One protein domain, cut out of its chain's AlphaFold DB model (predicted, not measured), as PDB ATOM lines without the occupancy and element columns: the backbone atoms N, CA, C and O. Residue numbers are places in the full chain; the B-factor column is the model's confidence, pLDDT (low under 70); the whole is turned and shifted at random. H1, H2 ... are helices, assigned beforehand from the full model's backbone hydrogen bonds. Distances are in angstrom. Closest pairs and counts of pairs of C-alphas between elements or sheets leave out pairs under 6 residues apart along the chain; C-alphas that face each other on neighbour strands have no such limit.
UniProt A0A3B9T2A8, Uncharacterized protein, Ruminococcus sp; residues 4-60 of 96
ATOM      1  N   LYS A   4     -30.148  23.108 -18.167       81.88
ATOM      2  CA  LYS A   4     -30.885  23.322 -16.909       81.88
ATOM      3  C   LYS A   4     -32.361  22.940 -17.014       81.88
ATOM      4  O   LYS A   4     -32.859  22.248 -16.133       81.88
ATOM      5  N   ALA A   5     -33.037  23.362 -18.081       88.12
ATOM      6  CA  ALA A   5     -34.453  23.061 -18.285       88.12
ATOM      7  C   ALA A   5     -34.687  21.549 -18.440       88.12
ATOM      8  O   ALA A   5     -35.680  21.007 -17.955       88.12
ATOM      9  N   GLU A   6     -33.743  20.857 -19.075       86.56
ATOM     10  CA  GLU A   6     -33.799  19.407 -19.240       86.56
ATOM     11  C   GLU A   6     -33.571  18.666 -17.916       86.56
ATOM     12  O   GLU A   6     -34.339  17.762 -17.585       86.56
ATOM     13  N   ILE A   7     -32.615  19.109 -17.089       87.44
ATOM     14  CA  ILE A   7     -32.435  18.593 -15.718       87.44
ATOM     15  C   ILE A   7     -33.735  18.731 -14.908       87.44
ATOM     16  O   ILE A   7     -34.174  17.767 -14.277       87.44
ATOM     17  N   GLU A   8     -34.384  19.897 -14.948       88.44
ATOM     18  CA  GLU A   8     -35.639  20.137 -14.224       88.44
ATOM     19  C   GLU A   8     -36.778  19.227 -14.705       88.44
ATOM     20  O   GLU A   8     -37.500  18.662 -13.878       88.44
ATOM     21  N   LYS A   9     -36.913  19.013 -16.021       89.44
ATOM     22  CA  LYS A   9     -37.886  18.059 -16.583       89.44
ATOM     23  C   LYS A   9     -37.637  16.633 -16.109       89.44
ATOM     24  O   LYS A   9     -38.591  15.946 -15.738       89.44
ATOM     25  N   ILE A  10     -36.384  16.180 -16.129       90.12
ATOM     26  CA  ILE A  10     -36.023  14.820 -15.708       90.12
ATOM     27  C   ILE A  10     -36.355  14.633 -14.227       90.12
ATOM     28  O   ILE A  10     -36.965  13.629 -13.863       90.12
ATOM     29  N   ILE A  11     -36.035  15.613 -13.378       87.62
ATOM     30  CA  ILE A  11     -36.375  15.580 -11.947       87.62
ATOM     31  C   ILE A  11     -37.889  15.559 -11.748       87.62
ATOM     32  O   ILE A  11     -38.399  14.760 -10.959       87.62
ATOM     33  N   ALA A  12     -38.625  16.396 -12.479       89.75
ATOM     34  CA  ALA A  12     -40.081  16.411 -12.425       89.75
ATOM     35  C   ALA A  12     -40.681  15.057 -12.833       89.75
ATOM     36  O   ALA A  12     -41.633  14.617 -12.194       89.75
ATOM     37  N   LYS A  13     -40.118  14.365 -13.835       89.00
ATOM     38  CA  LYS A  13     -40.537  12.997 -14.175       89.00
ATOM     39  C   LYS A  13     -40.155  11.998 -13.093       89.00
ATOM     40  O   LYS A  13     -41.038  11.315 -12.607       89.00
ATOM     41  N   VAL A  14     -38.897  11.945 -12.652       86.81
ATOM     42  CA  VAL A  14     -38.456  11.013 -11.591       86.81
ATOM     43  C   VAL A  14     -39.311  11.122 -10.326       86.81
ATOM     44  O   VAL A  14     -39.525  10.134  -9.628       86.81
ATOM     45  N   THR A  15     -39.780  12.325 -10.002       82.31
ATOM     46  CA  THR A  15     -40.572  12.565  -8.790       82.31
ATOM     47  C   THR A  15     -42.064  12.290  -8.962       82.31
ATOM     48  O   THR A  15     -42.718  11.958  -7.976       82.31
ATOM     49  N   LYS A  16     -42.611  12.421 -10.177       85.88
ATOM     50  CA  LYS A  16     -44.053  12.273 -10.454       85.88
ATOM     51  C   LYS A  16     -44.430  10.948 -11.120       85.88
ATOM     52  O   LYS A  16     -45.584  10.547 -11.030       85.88
ATOM     53  N   ASP A  17     -43.486  10.307 -11.794       86.44
ATOM     54  CA  ASP A  17     -43.674   9.124 -12.628       86.44
ATOM     55  C   ASP A  17     -42.847   7.963 -12.051       86.44
ATOM     56  O   ASP A  17     -41.611   7.956 -12.094       86.44
ATOM     57  N   GLY A  18     -43.551   7.006 -11.442       82.94
ATOM     58  CA  GLY A  18     -42.950   5.839 -10.796       82.94
ATOM     59  C   GLY A  18     -42.235   4.922 -11.788       82.94
ATOM     60  O   GLY A  18     -41.126   4.470 -11.502       82.94
ATOM     61  N   ASP A  19     -42.803   4.726 -12.977       88.31
ATOM     62  CA  ASP A  19     -42.190   3.936 -14.046       88.31
ATOM     63  C   ASP A  19     -40.904   4.600 -14.547       88.31
ATOM     64  O   ASP A  19     -39.878   3.939 -14.746       88.31
ATOM     65  N   PHE A  20     -40.919   5.927 -14.715       89.50
ATOM     66  CA  PHE A  20     -39.712   6.664 -15.088       89.50
ATOM     67  C   PHE A  20     -38.638   6.579 -14.003       89.50
ATOM     68  O   PHE A  20     -37.458   6.425 -14.317       89.50
ATOM     69  N   LYS A  21     -39.029   6.646 -12.727       86.00
ATOM     70  CA  LYS A  21     -38.110   6.484 -11.596       86.00
ATOM     71  C   LYS A  21     -37.430   5.116 -11.610       86.00
ATOM     72  O   LYS A  21     -36.215   5.053 -11.431       86.00
ATOM     73  N   GLU A  22     -38.174   4.036 -11.843       88.12
ATOM     74  CA  GLU A  22     -37.595   2.692 -11.949       88.12
ATOM     75  C   GLU A  22     -36.655   2.560 -13.151       88.12
ATOM     76  O   GLU A  22     -35.558   2.011 -13.017       88.12
ATOM     77  N   LYS A  23     -37.046   3.101 -14.312       89.25
ATOM     78  CA  LYS A  23     -36.186   3.136 -15.503       89.25
ATOM     79  C   LYS A  23     -34.908   3.922 -15.252       89.25
ATOM     80  O   LYS A  23     -33.835   3.416 -15.542       89.25
ATOM     81  N   PHE A  24     -34.999   5.103 -14.646       88.75
ATOM     82  CA  PHE A  24     -33.839   5.929 -14.313       88.75
ATOM     83  C   PHE A  24     -32.917   5.257 -13.283       88.75
ATOM     84  O   PHE A  24     -31.703   5.440 -13.329       88.75
ATOM     85  N   ALA A  25     -33.466   4.470 -12.355       84.94
ATOM     86  CA  ALA A  25     -32.671   3.708 -11.393       84.94
ATOM     87  C   ALA A  25     -31.907   2.543 -12.049       84.94
ATOM     88  O   ALA A  25     -30.777   2.265 -11.647       84.94
ATOM     89  N   LYS A  26     -32.510   1.877 -13.043       89.31
ATOM     90  CA  LYS A  26     -31.887   0.772 -13.793       89.31
ATOM     91  C   LYS A  26     -30.898   1.271 -14.841       89.31
ATOM     92  O   LYS A  26     -29.760   0.815 -14.860       89.31
ATOM     93  N   ASP A  27     -31.334   2.205 -15.679       90.56
ATOM     94  CA  ASP A  27     -30.545   2.786 -16.758       90.56
ATOM     95  C   ASP A  27     -30.776   4.308 -16.854       90.56
ATOM     96  O   ASP A  27     -31.636   4.796 -17.598       90.56
ATOM     97  N   PRO A  28     -30.027   5.105 -16.072       88.81
ATOM     98  CA  PRO A  28     -30.163   6.555 -16.088       88.81
ATOM     99  C   PRO A  28     -29.732   7.163 -17.426       88.81
ATOM    100  O   PRO A  28     -30.232   8.225 -17.786       88.81
ATOM    101  N   ALA A  29     -28.832   6.520 -18.174       90.31
ATOM    102  CA  ALA A  29     -28.373   7.029 -19.461       90.31
ATOM    103  C   ALA A  29     -29.471   6.917 -20.516       90.31
ATOM    104  O   ALA A  29     -29.786   7.909 -21.180       90.31
ATOM    105  N   GLU A  30     -30.106   5.752 -20.619       91.00
ATOM    106  CA  GLU A  30     -31.238   5.541 -21.522       91.00
ATOM    107  C   GLU A  30     -32.439   6.419 -21.129       91.00
ATOM    108  O   GLU A  30     -33.029   7.095 -21.976       91.00
ATOM    109  N   ALA A  31     -32.761   6.494 -19.833       90.69
ATOM    110  CA  ALA A  31     -33.879   7.298 -19.340       90.69
ATOM    111  C   ALA A  31     -33.706   8.798 -19.637       90.69
ATOM    112  O   ALA A  31     -34.667   9.464 -20.034       90.69
ATOM    113  N   VAL A  32     -32.491   9.336 -19.470       90.38
ATOM    114  CA  VAL A  32     -32.178  10.730 -19.817       90.38
ATOM    115  C   VAL A  32     -32.220  10.930 -21.331       90.38
ATOM    116  O   VAL A  32     -32.864  11.875 -21.783       90.38
ATOM    117  N   ARG A  33     -31.636  10.027 -22.132       89.50
ATOM    118  CA  ARG A  33     -31.715  10.094 -23.606       89.50
ATOM    119  C   ARG A  33     -33.153  10.118 -24.116       89.50
ATOM    120  O   ARG A  33     -33.456  10.873 -25.033       89.50
ATOM    121  N   GLY A  34     -34.060   9.380 -23.480       88.31
ATOM    122  CA  GLY A  34     -35.485   9.388 -23.823       88.31
ATOM    123  C   GLY A  34     -36.201  10.728 -23.590       88.31
ATOM    124  O   GLY A  34     -37.308  10.912 -24.092       88.31
ATOM    125  N   ILE A  35     -35.612  11.659 -22.829       88.25
ATOM    126  CA  ILE A  35     -36.141  13.022 -22.643       88.25
ATOM    127  C   ILE A  35     -35.372  14.033 -23.488       88.25
ATOM    128  O   ILE A  35     -35.986  14.846 -24.174       88.25
ATOM    129  N   VAL A  36     -34.044  13.990 -23.407       85.38
ATOM    130  CA  VAL A  36     -33.168  15.032 -23.956       85.38
ATOM    131  C   VAL A  36     -32.860  14.795 -25.442       85.38
ATOM    132  O   VAL A  36     -32.545  15.737 -26.163       85.38
ATOM    133  N   GLY A  37     -33.011  13.555 -25.915       83.31
ATOM    134  CA  GLY A  37     -32.707  13.124 -27.279       83.31
ATOM    135  C   GLY A  37     -31.382  12.361 -27.388       83.31
ATOM    136  O   GLY A  37     -30.537  12.405 -26.494       83.31
ATOM    137  N   GLU A  38     -31.207  11.647 -28.502       82.75
ATOM    138  CA  GLU A  38     -30.000  10.852 -28.788       82.75
ATOM    139  C   GLU A  38     -28.808  11.710 -29.261       82.75
ATOM    140  O   GLU A  38     -27.667  11.273 -29.174       82.75
ATOM    141  N   ASP A  39     -29.056  12.962 -29.663       83.50
ATOM    142  CA  ASP A  39     -28.049  13.947 -30.104       83.50
ATOM    143  C   ASP A  39     -27.153  14.503 -28.976       83.50
ATOM    144  O   ASP A  39     -26.341  15.405 -29.192       83.50
ATOM    145  N   VAL A  40     -27.300  14.001 -27.749       83.94
ATOM    146  CA  VAL A  40     -26.497  14.432 -26.601       83.94
ATOM    147  C   VAL A  40     -25.213  13.614 -26.520       83.94
ATOM    148  O   VAL A  40     -25.239  12.382 -26.445       83.94
ATOM    149  N   ASP A  41     -24.079  14.308 -26.460       90.38
ATOM    150  CA  ASP A  41     -22.779  13.691 -26.225       90.38
ATOM    151  C   ASP A  41     -22.696  13.032 -24.836       90.38
ATOM    152  O   ASP A  41     -23.342  13.447 -23.870       90.38
ATOM    153  N   SER A  42     -21.880  11.983 -24.720       88.81
ATOM    154  CA  SER A  42     -21.774  11.189 -23.489       88.81
ATOM    155  C   SER A  42     -21.333  12.003 -22.266       88.81
ATOM    156  O   SER A  42     -21.761  11.705 -21.151       88.81
ATOM    157  N   ASP A  43     -20.515  13.042 -22.451       89.75
ATOM    158  CA  ASP A  43     -20.064  13.927 -21.373       89.75
ATOM    159  C   ASP A  43     -21.208  14.784 -20.823       89.75
ATOM    160  O   ASP A  43     -21.413  14.866 -19.607       89.75
ATOM    161  N   THR A  44     -21.990  15.401 -21.706       88.88
ATOM    162  CA  THR A  44     -23.191  16.157 -21.344       88.88
ATOM    163  C   THR A  44     -24.232  15.249 -20.695       88.88
ATOM    164  O   THR A  44     -24.808  15.619 -19.668       88.88
ATOM    165  N   LEU A  45     -24.425  14.037 -21.224       89.88
ATOM    166  CA  LEU A  45     -25.326  13.043 -20.642       89.88
ATOM    167  C   LEU A  45     -24.921  12.705 -19.201       89.88
ATOM    168  O   LEU A  45     -25.752  12.767 -18.295       89.88
ATOM    169  N   ASN A  46     -23.638  12.416 -18.972       91.06
ATOM    170  CA  ASN A  46     -23.117  12.114 -17.640       91.06
ATOM    171  C   ASN A  46     -23.307  13.286 -16.673       91.06
ATOM    172  O   ASN A  46     -23.809  13.075 -15.571       91.06
ATOM    173  N   LYS A  47     -23.028  14.525 -17.094       90.06
ATOM    174  CA  LYS A  47     -23.261  15.720 -16.263       90.06
ATOM    175  C   LYS A  47     -24.724  15.876 -15.853       90.06
ATOM    176  O   LYS A  47     -25.005  16.228 -14.709       90.06
ATOM    177  N   ILE A  48     -25.660  15.614 -16.768       89.50
ATOM    178  CA  ILE A  48     -27.099  15.658 -16.476       89.50
ATOM    179  C   ILE A  48     -27.457  14.569 -15.465       89.50
ATOM    180  O   ILE A  48     -28.105  14.861 -14.462       89.50
ATOM    181  N   ILE A  49     -27.002  13.333 -15.687       89.75
ATOM    182  CA  ILE A  49     -27.246  12.208 -14.776       89.75
ATOM    183  C   ILE A  49     -26.707  12.519 -13.380       89.75
ATOM    184  O   ILE A  49     -27.417  12.303 -12.399       89.75
ATOM    185  N   GLU A  50     -25.482  13.026 -13.271       89.50
ATOM    186  CA  GLU A  50     -24.864  13.383 -11.994       89.50
ATOM    187  C   GLU A  50     -25.612  14.517 -11.293       89.50
ATOM    188  O   GLU A  50     -25.881  14.417 -10.097       89.50
ATOM    189  N   ALA A  51     -26.018  15.561 -12.020       86.81
ATOM    190  CA  ALA A  51     -26.807  16.657 -11.461       86.81
ATOM    191  C   ALA A  51     -28.165  16.168 -10.941       86.81
ATOM    192  O   ALA A  51     -28.563  16.494  -9.821       86.81
ATOM    193  N   VAL A  52     -28.856  15.343 -11.730       86.94
ATOM    194  CA  VAL A  52     -30.135  14.733 -11.367       86.94
ATOM    195  C   VAL A  52     -29.946  13.829 -10.144       86.94
ATOM    196  O   VAL A  52     -30.610  14.036  -9.132       86.94
ATOM    197  N   LYS A  53     -28.976  12.907 -10.149       82.75
ATOM    198  CA  LYS A  53     -28.650  12.053  -8.991       82.75
ATOM    199  C   LYS A  53     -28.254  12.856  -7.753       82.75
ATOM    200  O   LYS A  53     -28.651  12.479  -6.659       82.75
ATOM    201  N   GLY A  54     -27.515  13.952  -7.892       81.94
ATOM    202  CA  GLY A  54     -27.127  14.815  -6.774       81.94
ATOM    203  C   GLY A  54     -28.311  15.570  -6.166       81.94
ATOM    204  O   GLY A  54     -28.403  15.711  -4.946       81.94
ATOM    205  N   LEU A  55     -29.252  16.015  -7.002       74.81
ATOM    206  CA  LEU A  55     -30.472  16.693  -6.561       74.81
ATOM    207  C   LEU A  55     -31.462  15.714  -5.920       74.81
ATOM    208  O   LEU A  55     -32.019  16.010  -4.862       74.81
ATOM    209  N   ILE A  56     -31.631  14.529  -6.509       72.00
ATOM    210  CA  ILE A  56     -32.491  13.481  -5.957       72.00
ATOM    211  C   ILE A  56     -31.815  12.731  -4.803       72.00
ATOM    212  O   ILE A  56     -32.498  12.173  -3.966       72.00
ATOM    213  N   GLY A  57     -30.489  12.750  -4.680       62.06
ATOM    214  CA  GLY A  57     -29.749  12.139  -3.568       62.06
ATOM    215  C   GLY A  57     -30.034  12.784  -2.205       62.06
ATOM    216  O   GLY A  57     -29.683  12.219  -1.175       62.06
ATOM    217  N   LYS A  58     -30.714  13.942  -2.179       53.25
ATOM    218  CA  LYS A  58     -31.338  14.512  -0.969       53.25
ATOM    219  C   LYS A  58     -32.751  13.982  -0.689       53.25
ATOM    220  O   LYS A  58     -33.297  14.237   0.381       53.25
ATOM    221  N   VAL A  59     -33.341  13.252  -1.627       54.09
ATOM    222  CA  VAL A  59     -34.596  12.514  -1.496       54.09
ATOM    223  C   VAL A  59     -34.245  11.056  -1.220       54.09
ATOM    224  O   VAL A  59     -33.947  10.264  -2.111       54.09
ATOM    225  N   ASP A  60     -34.254  10.707   0.058       54.09
ATOM    226  CA  ASP A  60     -33.899   9.381   0.551       54.09
ATOM    227  C   ASP A  60     -35.038   8.388   0.246       54.09
ATOM    228  O   ASP A  60     -35.881   8.087   1.090       54.09
TER     229      ASP A  60
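AT A GLANCE: This is residues 4 to 60 of the 96 residues of an uncharacterized protein of Ruminococcus sp (UniProt A0A3B9T2A8). What would one see first in this model? Four helices make a small compact cluster in which H1, H3 and H4 touch one another in a triangle, and H2 packs on H3 and on the last part of H1, away from H4. H4, the longest helix, runs along one side of the cluster, and helices that touch stand at steep or nearly perpendicular angles. How is it made up and how large is it? The printed part has 57 residues with four named helices, H1, H2, H3 and H4 in that order, and no named strand; the class is all helix. It is compact, with a radius of gyration of the C-alphas of 10.2 A and spans of 29 by 20 by 20 A.

IN THESE COORDINATES: Where do the first two helices lie? H1 is residues 4 to 16, 18.4 A from first to last C-alpha, and begins at C-alpha 4 at (-30.885, 23.322, -16.909). H2 is residues 18 to 26, 12.5 A long. Where are the others? H3 is residues 28 to 36, 11.9 A long, with C-alpha 28 at (-30.163, 6.555, -16.088). H4 is residues 42 to 56, 20.7 A long, and ends at C-alpha 56 at (-32.491, 13.481, -5.957).

HOW THE PARTS SIT: What does H1 touch? H1 and H2 touch only at the corner by their link, closest at the C-alphas of Val 14 and Lys 21, 4.5 A apart. H1 touches H3 with residues 6 to 10 alone, closest at the C-alphas of Glu 6 and Val 36, 6.5 A, at a steep tilt of 64 degrees, opposite ways. H1 touches H4 with residues 7 to 11 alone, closest at the C-alphas of Ile 7 and Ile 48, 6.1 A, at a steep tilt of 50 degrees, the same way. How do the other helices stand? H2 and H3 touch, closest at the C-alphas of Phe 24 and Ala 31, 5.2 A, at a steep tilt of 53 degrees, opposite ways. H3 and H4 touch about perpendicular, at 78 degrees, closest at the C-alphas of Pro 28 and Ile 49, 6.5 A, and H2 and H4 are apart. What do the backbones show? Every O i to N i+4 pair is within hydrogen-bond range in H1, H2 and H4, and 4 of 5 are in H3.

THE WHOLE: How far does it reach? The two C-alphas farthest apart are those of Asp 39 and Asp 60, 31.5 A. Is the printed part whole, and how are the helices linked? The printed part has no cut, and the links H1 to H2, H2 to H3 and H3 to H4 are tight. Where is confidence low? Residues 57 to 60 are under 70, and the mean pLDDT of the printed part is 84.9.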